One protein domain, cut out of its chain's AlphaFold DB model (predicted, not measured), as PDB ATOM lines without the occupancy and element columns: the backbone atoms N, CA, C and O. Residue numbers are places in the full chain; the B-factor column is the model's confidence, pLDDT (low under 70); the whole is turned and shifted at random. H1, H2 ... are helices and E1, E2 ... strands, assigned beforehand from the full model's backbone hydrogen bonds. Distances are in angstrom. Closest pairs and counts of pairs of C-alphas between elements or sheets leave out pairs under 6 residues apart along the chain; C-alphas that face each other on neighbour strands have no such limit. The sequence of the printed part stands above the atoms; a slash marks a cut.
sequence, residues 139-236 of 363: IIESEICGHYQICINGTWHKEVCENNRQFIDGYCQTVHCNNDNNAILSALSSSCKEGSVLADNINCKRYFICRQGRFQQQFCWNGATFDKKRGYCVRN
ATOM      1  N   ILE A 139     -12.976 -43.370  -0.686       79.12
ATOM      2  CA  ILE A 139     -12.523 -42.600   0.460       79.12
ATOM      3  C   ILE A 139     -13.685 -42.535   1.448       79.12
ATOM      4  O   ILE A 139     -14.817 -42.277   1.040       79.12
ATOM      5  N   ILE A 140     -13.405 -42.766   2.727       68.73
ATOM      6  CA  ILE A 140     -14.368 -42.595   3.812       68.73
ATOM      7  C   ILE A 140     -13.819 -41.571   4.796       68.73
ATOM      8  O   ILE A 140     -12.714 -41.731   5.319       68.73
ATOM      9  N   GLU A 141     -14.606 -40.535   5.057       68.70
ATOM     10  CA  GLU A 141     -14.317 -39.554   6.098       68.70
ATOM     11  C   GLU A 141     -14.438 -40.201   7.479       68.70
ATOM     12  O   GLU A 141     -15.305 -41.042   7.725       68.70
ATOM     13  N   SER A 142     -13.551 -39.834   8.398       68.48
ATOM     14  CA  SER A 142     -13.656 -40.263   9.787       68.48
ATOM     15  C   SER A 142     -14.411 -39.225  10.611       68.48
ATOM     16  O   SER A 142     -14.253 -38.026  10.413       68.48
ATOM     17  N   GLU A 143     -15.134 -39.682  11.634       59.58
ATOM     18  CA  GLU A 143     -15.650 -38.811  12.701       59.58
ATOM     19  C   GLU A 143     -14.533 -38.033  13.425       59.58
ATOM     20  O   GLU A 143     -14.792 -37.018  14.070       59.58
ATOM     21  N   ILE A 144     -13.287 -38.518  13.357       61.72
ATOM     22  CA  ILE A 144     -12.123 -37.812  13.885       61.72
ATOM     23  C   ILE A 144     -11.663 -36.818  12.824       61.72
ATOM     24  O   ILE A 144     -11.234 -37.211  11.740       61.72
ATOM     25  N   CYS A 145     -11.704 -35.535  13.167       70.41
ATOM     26  CA  CYS A 145     -11.285 -34.464  12.278       70.41
ATOM     27  C   CYS A 145      -9.917 -34.738  11.630       70.41
ATOM     28  O   CYS A 145      -8.948 -35.071  12.310       70.41
ATOM     29  N   GLY A 146      -9.857 -34.619  10.303       74.38
ATOM     30  CA  GLY A 146      -8.633 -34.812   9.525       74.38
ATOM     31  C   GLY A 146      -8.250 -36.271   9.275       74.38
ATOM     32  O   GLY A 146      -7.373 -36.513   8.450       74.38
ATOM     33  N   HIS A 147      -8.886 -37.247   9.925       77.97
ATOM     34  CA  HIS A 147      -8.678 -38.661   9.625       77.97
ATOM     35  C   HIS A 147      -9.605 -39.116   8.496       77.97
ATOM     36  O   HIS A 147     -10.759 -38.703   8.399       77.97
ATOM     37  N   TYR A 148      -9.112 -40.031   7.671       78.92
ATOM     38  CA  TYR A 148      -9.888 -40.651   6.605       78.92
ATOM     39  C   TYR A 148      -9.358 -42.053   6.302       78.92
ATOM     40  O   TYR A 148      -8.298 -42.461   6.782       78.92
ATOM     41  N   GLN A 149     -10.121 -42.830   5.542       79.67
ATOM     42  CA  GLN A 149      -9.675 -44.111   5.006       79.67
ATOM     43  C   GLN A 149      -9.731 -44.071   3.492       79.67
ATOM     44  O   GLN A 149     -10.712 -43.599   2.932       79.67
ATOM     45  N   ILE A 150      -8.704 -44.589   2.832       81.85
ATOM     46  CA  ILE A 150      -8.656 -44.728   1.381       81.85
ATOM     47  C   ILE A 150      -8.493 -46.196   1.010       81.85
ATOM     48  O   ILE A 150      -7.709 -46.928   1.611       81.85
ATOM     49  N   CYS A 151      -9.243 -46.645   0.016       82.39
ATOM     50  CA  CYS A 151      -9.132 -47.997  -0.492       82.39
ATOM     51  C   CYS A 151      -8.023 -48.105  -1.541       82.39
ATOM     52  O   CYS A 151      -8.109 -47.491  -2.610       82.39
ATOM     53  N   ILE A 152      -7.021 -48.943  -1.280       83.47
ATOM     54  CA  ILE A 152      -5.929 -49.241  -2.212       83.47
ATOM     55  C   ILE A 152      -5.808 -50.762  -2.332       83.47
ATOM     56  O   ILE A 152      -5.718 -51.479  -1.340       83.47
ATOM     57  N   ASN A 153      -5.830 -51.272  -3.563       87.92
ATOM     58  CA  ASN A 153      -5.776 -52.705  -3.880       87.92
ATOM     59  C   ASN A 153      -6.745 -53.579  -3.055       87.92
ATOM     60  O   ASN A 153      -6.390 -54.661  -2.593       87.92
ATOM     61  N   GLY A 154      -7.975 -53.097  -2.866       79.54
ATOM     62  CA  GLY A 154      -9.048 -53.785  -2.155       79.54
ATOM     63  C   GLY A 154      -8.964 -53.703  -0.633       79.54
ATOM     64  O   GLY A 154      -9.798 -54.306   0.038       79.54
ATOM     65  N   THR A 155      -7.983 -52.975  -0.093       78.93
ATOM     66  CA  THR A 155      -7.724 -52.861   1.348       78.93
ATOM     67  C   THR A 155      -7.871 -51.413   1.810       78.93
ATOM     68  O   THR A 155      -7.419 -50.492   1.132       78.93
ATOM     69  N   TRP A 156      -8.488 -51.199   2.974       77.14
ATOM     70  CA  TRP A 156      -8.580 -49.878   3.597       77.14
ATOM     71  C   TRP A 156      -7.252 -49.468   4.238       77.14
ATOM     72  O   TRP A 156      -6.727 -50.160   5.113       77.14
ATOM     73  N   HIS A 157      -6.745 -48.306   3.845       82.14
ATOM     74  CA  HIS A 157      -5.600 -47.633   4.445       82.14
ATOM     75  C   HIS A 157      -6.094 -46.436   5.248       82.14
ATOM     76  O   HIS A 157      -6.904 -45.656   4.757       82.14
ATOM     77  N   LYS A 158      -5.640 -46.307   6.496       79.10
ATOM     78  CA  LYS A 158      -6.001 -45.187   7.371       79.10
ATOM     79  C   LYS A 158      -4.994 -44.063   7.181       79.10
ATOM     80  O   LYS A 158      -3.808 -44.287   7.391       79.10
ATOM     81  N   GLU A 159      -5.489 -42.876   6.881       84.78
ATOM     82  CA  GLU A 159      -4.690 -41.690   6.595       84.78
ATOM     83  C   GLU A 159      -5.135 -40.506   7.460       84.78
ATOM     84  O   GLU A 159      -6.214 -40.514   8.064       84.78
ATOM     85  N   VAL A 160      -4.273 -39.492   7.551       79.17
ATOM     86  CA  VAL A 160      -4.534 -38.259   8.304       79.17
ATOM     87  C   VAL A 160      -4.019 -37.065   7.519       79.17
ATOM     88  O   VAL A 160      -2.909 -37.090   6.991       79.17
ATOM     89  N   CYS A 161      -4.802 -35.997   7.473       77.51
ATOM     90  CA  CYS A 161      -4.389 -34.739   6.888       77.51
ATOM     91  C   CYS A 161      -3.215 -34.108   7.634       77.51
ATOM     92  O   CYS A 161      -3.211 -33.960   8.858       77.51
ATOM     93  N   GLU A 162      -2.224 -33.658   6.875       81.32
ATOM     94  CA  GLU A 162      -1.076 -32.948   7.429       81.32
ATOM     95  C   GLU A 162      -1.478 -31.614   8.062       81.32
ATOM     96  O   GLU A 162      -2.467 -30.994   7.663       81.32
ATOM     97  N   ASN A 163      -0.655 -31.139   9.001       77.13
ATOM     98  CA  ASN A 163      -0.825 -29.856   9.689       77.13
ATOM     99  C   ASN A 163      -2.188 -29.700  10.371       77.13
ATOM    100  O   ASN A 163      -2.688 -28.586  10.483       77.13
ATOM    101  N   ASN A 164      -2.788 -30.800  10.837       69.06
ATOM    102  CA  ASN A 164      -4.063 -30.767  11.548       69.06
ATOM    103  C   ASN A 164      -5.200 -30.146  10.707       69.06
ATOM    104  O   ASN A 164      -5.966 -29.319  11.194       69.06
ATOM    105  N   ARG A 165      -5.240 -30.455   9.407       80.05
ATOM    106  CA  ARG A 165      -6.257 -29.969   8.462       80.05
ATOM    107  C   ARG A 165      -7.523 -30.830   8.512       80.05
ATOM    108  O   ARG A 165      -7.441 -32.027   8.763       80.05
ATOM    109  N   GLN A 166      -8.683 -30.231   8.261       79.63
ATOM    110  CA  GLN A 166      -9.959 -30.944   8.151       79.63
ATOM    111  C   GLN A 166      -9.980 -31.795   6.874       79.63
ATOM    112  O   GLN A 166      -9.510 -31.342   5.832       79.63
ATOM    113  N   PHE A 167     -10.530 -33.006   6.941       79.75
ATOM    114  CA  PHE A 167     -10.819 -33.817   5.760       79.75
ATOM    115  C   PHE A 167     -12.310 -33.698   5.465       79.75
ATOM    116  O   PHE A 167     -13.112 -34.160   6.269       79.75
ATOM    117  N   ILE A 168     -12.662 -33.011   4.381       74.48
ATOM    118  CA  ILE A 168     -14.054 -32.730   3.998       74.48
ATOM    119  C   ILE A 168     -14.152 -32.865   2.485       74.48
ATOM    120  O   ILE A 168     -13.261 -32.394   1.774       74.48
ATOM    121  N   ASP A 169     -15.226 -33.483   2.008       69.09
ATOM    122  CA  ASP A 169     -15.541 -33.703   0.597       69.09
ATOM    123  C   ASP A 169     -14.435 -34.467  -0.152       69.09
ATOM    124  O   ASP A 169     -14.191 -34.272  -1.343       69.09
ATOM    125  N   GLY A 170     -13.748 -35.368   0.555       78.04
ATOM    126  CA  GLY A 170     -12.719 -36.234  -0.023       78.04
ATOM    127  C   GLY A 170     -11.316 -35.625  -0.135       78.04
ATOM    128  O   GLY A 170     -10.448 -36.245  -0.754       78.04
ATOM    129  N   TYR A 171     -11.053 -34.454   0.455       84.13
ATOM    130  CA  TYR A 171      -9.720 -33.848   0.458       84.13
ATOM    131  C   TYR A 171      -9.383 -33.108   1.760       84.13
ATOM    132  O   TYR A 171     -10.247 -32.695   2.531       84.13
ATOM    133  N   CYS A 172      -8.081 -32.929   2.002       85.13
ATOM    134  CA  CYS A 172      -7.582 -32.134   3.119       85.13
ATOM    135  C   CYS A 172      -7.755 -30.639   2.835       85.13
ATOM    136  O   CYS A 172      -7.025 -30.056   2.032       85.13
ATOM    137  N   GLN A 173      -8.711 -30.024   3.519       83.68
ATOM    138  CA  GLN A 173      -9.051 -28.610   3.424       83.68
ATOM    139  C   GLN A 173      -7.947 -27.723   3.998       83.68
ATOM    140  O   GLN A 173      -7.170 -28.139   4.849       83.68
ATOM    141  N   THR A 174      -7.908 -26.449   3.615       81.89
ATOM    142  CA  THR A 174      -7.000 -25.470   4.244       81.89
ATOM    143  C   THR A 174      -7.419 -25.089   5.666       81.89
ATOM    144  O   THR A 174      -6.643 -24.466   6.386       81.89
ATOM    145  N   VAL A 175      -8.644 -25.436   6.072       76.40
ATOM    146  CA  VAL A 175      -9.166 -25.196   7.420       76.40
ATOM    147  C   VAL A 175      -8.567 -26.217   8.380       76.40
ATOM    148  O   VAL A 175      -8.541 -27.414   8.100       76.40
ATOM    149  N   HIS A 176      -8.084 -25.746   9.526       75.55
ATOM    150  CA  HIS A 176      -7.556 -26.612  10.573       75.55
ATOM    151  C   HIS A 176      -8.675 -27.168  11.452       75.55
ATOM    152  O   HIS A 176      -9.705 -26.521  11.649       75.55
ATOM    153  N   CYS A 177      -8.455 -28.348  12.026       64.63
ATOM    154  CA  CYS A 177      -9.266 -28.889  13.106       64.63
ATOM    155  C   CYS A 177      -9.147 -27.966  14.328       64.63
ATOM    156  O   CYS A 177      -8.262 -28.125  15.170       64.63
ATOM    157  N   ASN A 178     -10.010 -26.956  14.382       63.81
ATOM    158  CA  ASN A 178     -10.124 -26.005  15.478       63.81
ATOM    159  C   ASN A 178     -11.205 -26.486  16.447       63.81
ATOM    160  O   ASN A 178     -12.223 -27.020  16.028       63.81
ATOM    161  N   ASN A 179     -10.928 -26.331  17.742       51.63
ATOM    162  CA  ASN A 179     -11.639 -26.937  18.867       51.63
ATOM    163  C   ASN A 179     -13.159 -26.670  18.886       51.63
ATOM    164  O   ASN A 179     -13.629 -25.830  19.652       51.63
ATOM    165  N   ASP A 180     -13.943 -27.456  18.154       42.65
ATOM    166  CA  ASP A 180     -15.360 -27.650  18.450       42.65
ATOM    167  C   ASP A 180     -15.475 -28.450  19.747       42.65
ATOM    168  O   ASP A 180     -15.559 -29.669  19.695       42.65
ATOM    169  N   ASN A 181     -15.371 -27.761  20.897       46.14
ATOM    170  CA  ASN A 181     -15.767 -28.094  22.285       46.14
ATOM    171  C   ASN A 181     -15.683 -29.550  22.809       46.14
ATOM    172  O   ASN A 181     -16.125 -29.836  23.920       46.14
ATOM    173  N   ASN A 182     -15.040 -30.462  22.096       51.00
ATOM    174  CA  ASN A 182     -14.835 -31.849  22.452       51.00
ATOM    175  C   ASN A 182     -13.342 -32.034  22.685       51.00
ATOM    176  O   ASN A 182     -12.559 -32.215  21.754       51.00
ATOM    177  N   ALA A 183     -12.953 -32.025  23.961       52.45
ATOM    178  CA  ALA A 183     -11.575 -32.231  24.414       52.45
ATOM    179  C   ALA A 183     -10.925 -33.527  23.879       52.45
ATOM    180  O   ALA A 183      -9.708 -33.671  23.922       52.45
ATOM    181  N   ILE A 184     -11.723 -34.477  23.379       56.92
ATOM    182  CA  ILE A 184     -11.238 -35.688  22.712       56.92
ATOM    183  C   ILE A 184     -10.772 -35.392  21.287       56.92
ATOM    184  O   ILE A 184      -9.676 -35.798  20.930       56.92
ATOM    185  N   LEU A 185     -11.551 -34.667  20.481       52.73
ATOM    186  CA  LEU A 185     -11.211 -34.363  19.083       52.73
ATOM    187  C   LEU A 185      -9.915 -33.549  18.980       52.73
ATOM    188  O   LEU A 185      -9.082 -33.819  18.115       52.73
ATOM    189  N   SER A 186      -9.699 -32.627  19.919       57.40
ATOM    190  CA  SER A 186      -8.446 -31.875  20.030       57.40
ATOM    191  C   SER A 186      -7.268 -32.745  20.476       57.40
ATOM    192  O   SER A 186      -6.163 -32.610  19.949       57.40
ATOM    193  N   ALA A 187      -7.496 -33.685  21.398       63.40
ATOM    194  CA  ALA A 187      -6.468 -34.611  21.859       63.40
ATOM    195  C   ALA A 187      -6.061 -35.622  20.771       63.40
ATOM    196  O   ALA A 187      -4.873 -35.907  20.630       63.40
ATOM    197  N   LEU A 188      -7.012 -36.110  19.968       63.56
ATOM    198  CA  LEU A 188      -6.764 -37.028  18.847       63.56
ATOM    199  C   LEU A 188      -5.982 -36.379  17.703       63.56
ATOM    200  O   LEU A 188      -5.167 -37.040  17.069       63.56
ATOM    201  N   SER A 189      -6.198 -35.081  17.513       60.11
ATOM    202  CA  SER A 189      -5.537 -34.233  16.520       60.11
ATOM    203  C   SER A 189      -4.106 -33.816  16.906       60.11
ATOM    204  O   SER A 189      -3.354 -33.287  16.086       60.11
ATOM    205  N   SER A 190      -3.713 -34.026  18.166       66.85
ATOM    206  CA  SER A 190      -2.411 -33.620  18.705       66.85
ATOM    207  C   SER A 190      -1.385 -34.757  18.694       66.85
ATOM    208  O   SER A 190      -1.729 -35.938  18.762       66.85
ATOM    209  N   SER A 191      -0.095 -34.405  18.658       72.36
ATOM    210  CA  SER A 191       0.975 -35.372  18.918       72.36
ATOM    211  C   SER A 191       0.822 -35.944  20.326       72.36
ATOM    212  O   SER A 191       0.699 -35.188  21.293       72.36
ATOM    213  N   CYS A 192       0.882 -37.261  20.458       79.34
ATOM    214  CA  CYS A 192       0.668 -37.946  21.727       79.34
ATOM    215  C   CYS A 192       1.933 -38.652  22.225       79.34
ATOM    216  O   CYS A 192       2.892 -38.874  21.485       79.34
ATOM    217  N   LYS A 193       1.938 -39.020  23.510       81.28
ATOM    218  CA  LYS A 193       3.007 -39.824  24.109       81.28
ATOM    219  C   LYS A 193       2.724 -41.305  23.879       81.28
ATOM    220  O   LYS A 193       1.626 -41.763  24.176       81.28
ATOM    221  N   GLU A 194       3.719 -42.050  23.400       80.25
ATOM    222  CA  GLU A 194       3.607 -43.491  23.142       80.25
ATOM    223  C   GLU A 194       2.961 -44.235  24.325       80.25
ATOM    224  O   GLU A 194       3.342 -44.039  25.483       80.25
ATOM    225  N   GLY A 195       1.946 -45.055  24.034       77.15
ATOM    226  CA  GLY A 195       1.190 -45.805  25.039       77.15
ATOM    227  C   GLY A 195       0.114 -45.013  25.795       77.15
ATOM    228  O   GLY A 195      -0.634 -45.614  26.564       77.15
ATOM    229  N   SER A 196      -0.024 -43.696  25.589       83.63
ATOM    230  CA  SER A 196      -1.173 -42.943  26.110       83.63
ATOM    231  C   SER A 196      -2.484 -43.483  25.550       83.63
ATOM    232  O   SER A 196      -2.558 -43.853  24.381       83.63
ATOM    233  N   VAL A 197      -3.530 -43.486  26.372       82.64
ATOM    234  CA  VAL A 197      -4.863 -43.947  25.981       82.64
ATOM    235  C   VAL A 197      -5.915 -42.869  26.222       82.64
ATOM    236  O   VAL A 197      -5.861 -42.157  27.223       82.64
ATOM    237  N   LEU A 198      -6.880 -42.762  25.311       80.50
ATOM    238  CA  LEU A 198      -8.050 -41.895  25.427       80.50
ATOM    239  C   LEU A 198      -9.313 -42.738  25.294       80.50
ATOM    240  O   LEU A 198      -9.444 -43.518  24.356       80.50
ATOM    241  N   ALA A 199     -10.247 -42.568  26.221       78.50
ATOM    242  CA  ALA A 199     -11.592 -43.106  26.065       78.50
ATOM    243  C   ALA A 199     -12.359 -42.269  25.040       78.50
ATOM    244  O   ALA A 199     -12.189 -41.049  25.013       78.50
ATOM    245  N   ASP A 200     -13.217 -42.900  24.244       68.89
ATOM    246  CA  ASP A 200     -14.248 -42.172  23.518       68.89
ATOM    247  C   ASP A 200     -15.436 -41.870  24.449       68.89
ATOM    248  O   ASP A 200     -15.926 -42.756  25.153       68.89
ATOM    249  N   ASN A 201     -15.900 -40.618  24.461       63.52
ATOM    250  CA  ASN A 201     -17.059 -40.200  25.251       63.52
ATOM    251  C   ASN A 201     -18.393 -40.620  24.595       63.52
ATOM    252  O   ASN A 201     -19.387 -40.754  25.305       63.52
ATOM    253  N   ILE A 202     -18.424 -40.857  23.276       57.97
ATOM    254  CA  ILE A 202     -19.636 -41.187  22.500       57.97
ATOM    255  C   ILE A 202     -19.828 -42.692  22.341       57.97
ATOM    256  O   ILE A 202     -20.954 -43.174  22.370       57.97
ATOM    257  N   ASN A 203     -18.753 -43.456  22.162       65.87
ATOM    258  CA  ASN A 203     -18.824 -44.907  22.063       65.87
ATOM    259  C   ASN A 203     -17.961 -45.525  23.155       65.87
ATOM    260  O   ASN A 203     -16.751 -45.650  23.011       65.87
ATOM    261  N   CYS A 204     -18.586 -45.988  24.237       74.81
ATOM    262  CA  CYS A 204     -17.856 -46.538  25.380       74.81
ATOM    263  C   CYS A 204     -17.029 -47.804  25.037       74.81
ATOM    264  O   CYS A 204     -16.237 -48.275  25.855       74.81
ATOM    265  N   LYS A 205     -17.266 -48.427  23.873       77.04
ATOM    266  CA  LYS A 205     -16.480 -49.566  23.381       77.04
ATOM    267  C   LYS A 205     -15.256 -49.097  22.603       77.04
ATOM    268  O   LYS A 205     -14.363 -49.903  22.381       77.04
ATOM    269  N   ARG A 206     -15.211 -47.838  22.171       76.62
ATOM    270  CA  ARG A 206     -14.118 -47.243  21.408       76.62
ATOM    271  C   ARG A 206     -13.132 -46.553  22.346       76.62
ATOM    272  O   ARG A 206     -13.490 -45.945  23.353       76.62
ATOM    273  N   TYR A 207     -11.864 -46.661  22.002       77.85
ATOM    274  CA  TYR A 207     -10.784 -45.945  22.658       77.85
ATOM    275  C   TYR A 207      -9.682 -45.669  21.648       77.85
ATOM    276  O   TYR A 207      -9.683 -46.194  20.535       77.85
ATOM    277  N   PHE A 208      -8.722 -44.851  22.036       79.54
ATOM    278  CA  PHE A 208      -7.591 -44.496  21.205       79.54
ATOM    279  C   PHE A 208      -6.315 -44.774  21.964       79.54
ATOM    280  O   PHE A 208      -6.223 -44.467  23.149       79.54
ATOM    281  N   ILE A 209      -5.331 -45.356  21.291       79.41
ATOM    282  CA  ILE A 209      -4.009 -45.620  21.849       79.41
ATOM    283  C   ILE A 209      -2.962 -44.899  21.016       79.41
ATOM    284  O   ILE A 209      -2.977 -44.969  19.790       79.41
ATOM    285  N   CYS A 210      -2.058 -44.195  21.677       78.27
ATOM    286  CA  CYS A 210      -0.963 -43.524  21.014       78.27
ATOM    287  C   CYS A 210       0.073 -44.542  20.551       78.27
ATOM    288  O   CYS A 210       0.641 -45.259  21.381       78.27
ATOM    289  N   ARG A 211       0.312 -44.579  19.242       76.84
ATOM    290  CA  ARG A 211       1.378 -45.352  18.609       76.84
ATOM    291  C   ARG A 211       2.052 -44.501  17.547       76.84
ATOM    292  O   ARG A 211       1.369 -43.893  16.725       76.84
ATOM    293  N   GLN A 212       3.380 -44.451  17.563       77.78
ATOM    294  CA  GLN A 212       4.187 -43.642  16.640       77.78
ATOM    295  C   GLN A 212       3.808 -42.149  16.686       77.78
ATOM    296  O   GLN A 212       3.724 -41.472  15.662       77.78
ATOM    297  N   GLY A 213       3.531 -41.642  17.893       73.35
ATOM    298  CA  GLY A 213       3.180 -40.237  18.126       73.35
ATOM    299  C   GLY A 213       1.768 -39.830  17.688       73.35
ATOM    300  O   GLY A 213       1.438 -38.647  17.781       73.35
ATOM    301  N   ARG A 214       0.927 -40.777  17.243       71.93
ATOM    302  CA  ARG A 214      -0.462 -40.527  16.825       71.93
ATOM    303  C   ARG A 214      -1.452 -41.442  17.533       71.93
ATOM    304  O   ARG A 214      -1.168 -42.614  17.778       71.93
ATOM    305  N   PHE A 215      -2.636 -40.920  17.839       72.40
ATOM    306  CA  PHE A 215      -3.717 -41.728  18.384       72.40
ATOM    307  C   PHE A 215      -4.322 -42.618  17.300       72.40
ATOM    308  O   PHE A 215      -4.801 -42.157  16.268       72.40
ATOM    309  N   GLN A 216      -4.312 -43.921  17.555       72.80
ATOM    310  CA  GLN A 216      -4.928 -44.926  16.708       72.80
ATOM    311  C   GLN A 216      -6.209 -45.428  17.366       72.80
ATOM    312  O   GLN A 216      -6.198 -45.844  18.525       72.80
ATOM    313  N   GLN A 217      -7.304 -45.423  16.609       78.40
ATOM    314  CA  GLN A 217      -8.591 -45.947  17.053       78.40
ATOM    315  C   GLN A 217      -8.535 -47.456  17.299       78.40
ATOM    316  O   GLN A 217      -8.021 -48.215  16.474       78.40
ATOM    317  N   GLN A 218      -9.140 -47.874  18.405       81.07
ATOM    318  CA  GLN A 218      -9.301 -49.253  18.840       81.07
ATOM    319  C   GLN A 218     -10.703 -49.470  19.414       81.07
ATOM    320  O   GLN A 218     -11.400 -48.523  19.784       81.07
ATOM    321  N   PHE A 219     -11.106 -50.734  19.504       78.13
ATOM    322  CA  PHE A 219     -12.357 -51.133  20.136       78.13
ATOM    323  C   PHE A 219     -12.115 -52.245  21.149       78.13
ATOM    324  O   PHE A 219     -11.276 -53.123  20.948       78.13
ATOM    325  N   CYS A 220     -12.867 -52.214  22.242       72.97
ATOM    326  CA  CYS A 220     -12.941 -53.308  23.190       72.97
ATOM    327  C   CYS A 220     -13.576 -54.545  22.555       72.97
ATOM    328  O   CYS A 220     -14.403 -54.448  21.647       72.97
ATOM    329  N   TRP A 221     -13.211 -55.722  23.064       71.09
ATOM    330  CA  TRP A 221     -13.822 -56.980  22.641       71.09
ATOM    331  C   TRP A 221     -15.320 -57.022  22.978       71.09
ATOM    332  O   TRP A 221     -15.813 -56.297  23.846       71.09
ATOM    333  N   ASN A 222     -16.052 -57.920  22.320       59.65
ATOM    334  CA  ASN A 222     -17.496 -58.065  22.505       59.65
ATOM    335  C   ASN A 222     -17.866 -58.283  23.984       59.65
ATOM    336  O   ASN A 222     -17.416 -59.237  24.621       59.65
ATOM    337  N   GLY A 223     -18.704 -57.391  24.519       63.02
ATOM    338  CA  GLY A 223     -19.154 -57.410  25.916       63.02
ATOM    339  C   GLY A 223     -18.229 -56.702  26.914       63.02
ATOM    340  O   GLY A 223     -18.494 -56.746  28.117       63.02
ATOM    341  N   ALA A 224     -17.162 -56.051  26.445       71.08
ATOM    342  CA  ALA A 224     -16.362 -55.138  27.252       71.08
ATOM    343  C   ALA A 224     -16.556 -53.674  26.861       71.08
ATOM    344  O   ALA A 224     -16.930 -53.348  25.735       71.08
ATOM    345  N   THR A 225     -16.270 -52.795  27.815       72.29
ATOM    346  CA  THR A 225     -16.271 -51.340  27.643       72.29
ATOM    347  C   THR A 225     -14.935 -50.783  28.109       72.29
ATOM    348  O   THR A 225     -14.304 -51.350  29.005       72.29
ATOM    349  N   PHE A 226     -14.493 -49.675  27.529       75.62
ATOM    350  CA  PHE A 226     -13.236 -49.051  27.902       75.62
ATOM    351  C   PHE A 226     -13.396 -48.304  29.225       75.62
ATOM    352  O   PHE A 226     -14.168 -47.351  29.332       75.62
ATOM    353  N   ASP A 227     -12.675 -48.733  30.256       77.28
ATOM    354  CA  ASP A 227     -12.669 -48.043  31.538       77.28
ATOM    355  C   ASP A 227     -11.648 -46.902  31.489       77.28
ATOM    356  O   ASP A 227     -10.441 -47.123  31.598       77.28
ATOM    357  N   LYS A 228     -12.141 -45.664  31.346       78.59
ATOM    358  CA  LYS A 228     -11.324 -44.438  31.291       78.59
ATOM    359  C   LYS A 228     -10.378 -44.289  32.485       78.59
ATOM    360  O   LYS A 228      -9.285 -43.753  32.322       78.59
ATOM    361  N   LYS A 229     -10.779 -44.741  33.679       77.85
ATOM    362  CA  LYS A 229      -9.970 -44.626  34.902       77.85
ATOM    363  C   LYS A 229      -8.848 -45.659  34.922       77.85
ATOM    364  O   LYS A 229      -7.763 -45.373  35.418       77.85
ATOM    365  N   ARG A 230      -9.126 -46.860  34.422       81.05
ATOM    366  CA  ARG A 230      -8.170 -47.970  34.397       81.05
ATOM    367  C   ARG A 230      -7.269 -47.964  33.161       81.05
ATOM    368  O   ARG A 230      -6.168 -48.498  33.222       81.05
ATOM    369  N   GLY A 231      -7.718 -47.360  32.063       81.22
ATOM    370  CA  GLY A 231      -6.997 -47.307  30.793       81.22
ATOM    371  C   GLY A 231      -7.059 -48.605  29.981       81.22
ATOM    372  O   GLY A 231      -6.252 -48.789  29.073       81.22
ATOM    373  N   TYR A 232      -7.986 -49.511  30.299       83.84
ATOM    374  CA  TYR A 232      -8.160 -50.777  29.587       83.84
ATOM    375  C   TYR A 232      -9.627 -51.210  29.534       83.84
ATOM    376  O   TYR A 232     -10.479 -50.741  30.290       83.84
ATOM    377  N   CYS A 233      -9.925 -52.120  28.612       81.61
ATOM    378  CA  CYS A 233     -11.251 -52.694  28.443       81.61
ATOM    379  C   CYS A 233     -11.602 -53.627  29.606       81.61
ATOM    380  O   CYS A 233     -10.807 -54.478  29.997       81.61
ATOM    381  N   VAL A 234     -12.805 -53.496  30.150       80.29
ATOM    382  CA  VAL A 234     -13.299 -54.329  31.250       80.29
ATOM    383  C   VAL A 234     -14.617 -54.983  30.864       80.29
ATOM    384  O   VAL A 234     -15.428 -54.413  30.136       80.29
ATOM    385  N   ARG A 235     -14.824 -56.211  31.337       74.29
ATOM    386  CA  ARG A 235     -16.050 -56.979  31.095       74.29
ATOM    387  C   ARG A 235     -17.184 -56.441  31.973       74.29
ATOM    388  O   ARG A 235     -16.947 -56.149  33.143       74.29
ATOM    389  N   ASN A 236     -18.412 -56.428  31.451       58.19
ATOM    390  CA  ASN A 236     -19.646 -56.227  32.231       58.19
ATOM    391  C   ASN A 236     -19.817 -54.861  32.919       58.19
ATOM    392  O   ASN A 236     -20.378 -54.782  34.011       58.19
TER     393      ASN A 236
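AT A GLANCE: This is residues 139 to 236 of the 363 residues of an uncharacterized protein of Wuchereria bancrofti (UniProt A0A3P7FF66). Two small strand lobes stand one after the other along the longest axis, each a three-stranded antiparallel sheet with a two-stranded hairpin near it: E1 to E3 with E4 and E5 in the first, E6 to E8 with E9 and E10 in the second. One short helix, H1, belongs to the second lobe and only grazes the sheet E6 E7 E8, while the two hairpins E4 E5 and E9 E10 lie toward the two far ends. The printed part has 98 residues and runs E1 E2 E3 E4 E5 H1 E6 E7 E8 E9 E10; its class is mostly strand. The whole is compact, with a radius of gyration of the C-alphas of 14.1 A and spans of 41 by 34 by 24 A.

IN THESE COORDINATES: E1, residues 139 to 141, begins with C-alpha 139 at (-12.523, -42.600, 0.460). E2, residues 147 to 152, is 16.1 A long and E3, residues 155 to 160, 16.5 A. E4 is residues 165 to 168, and E5, residues 171 to 176, is 12.6 A long. H1, residues 183 to 188, measures 8.8 A and begins with C-alpha 183 at (-11.575, -32.231, 24.414). E6 is residues 197 to 199; E7, residues 206 to 211, is 15.9 A and E8, residues 214 to 219, 16.3 A long. E9 is residues 224 to 227, and E10, residues 232 to 235, ends with C-alpha 235 at (-16.050, -56.979, 31.095).

HOW THE PARTS SIT: E1, E2 and E3 form a meander, each strand the antiparallel neighbour of the one before. N 140 and O 149 are 2.8 A apart in the hairpin E1 and E2, and N 150 and O 157 2.8 A in the hairpin E2 and E3, both within hydrogen-bond range. In the hairpin E4 and E5, antiparallel at 133 degrees, N 166 and O 175 are 2.8 A apart. The closest C-alphas of E2 and E4, those of His 147 and Phe 167, are 6.6 A apart. In H1 every O i to N i+4 pair is within hydrogen-bond range. The closest C-alphas of H1 and E8 are those of Leu 188 and Phe 215, at 5.6 A. E6, E7 and E8 form a second meander, with N 198 and O 208 at 2.8 A and N 209 and O 216 at 2.9 A. In the hairpin E9 and E10, N 225 and O 234 are 3.0 A apart. The closest C-alphas of E7 and E9, those of Tyr 207 and Phe 226, are 6.6 A apart. E3 and E8 are apart, as are E5 and E10.

THE WHOLE: The two C-alphas farthest apart, those of Thr 174 and Asn 236, are 43.5 A apart. The printed part has no cut, and no link is long. The mean pLDDT of the printed part is 73.3; 28 residues are under 70, among them residues 140 to 144, 177 to 190 and 200 to 203.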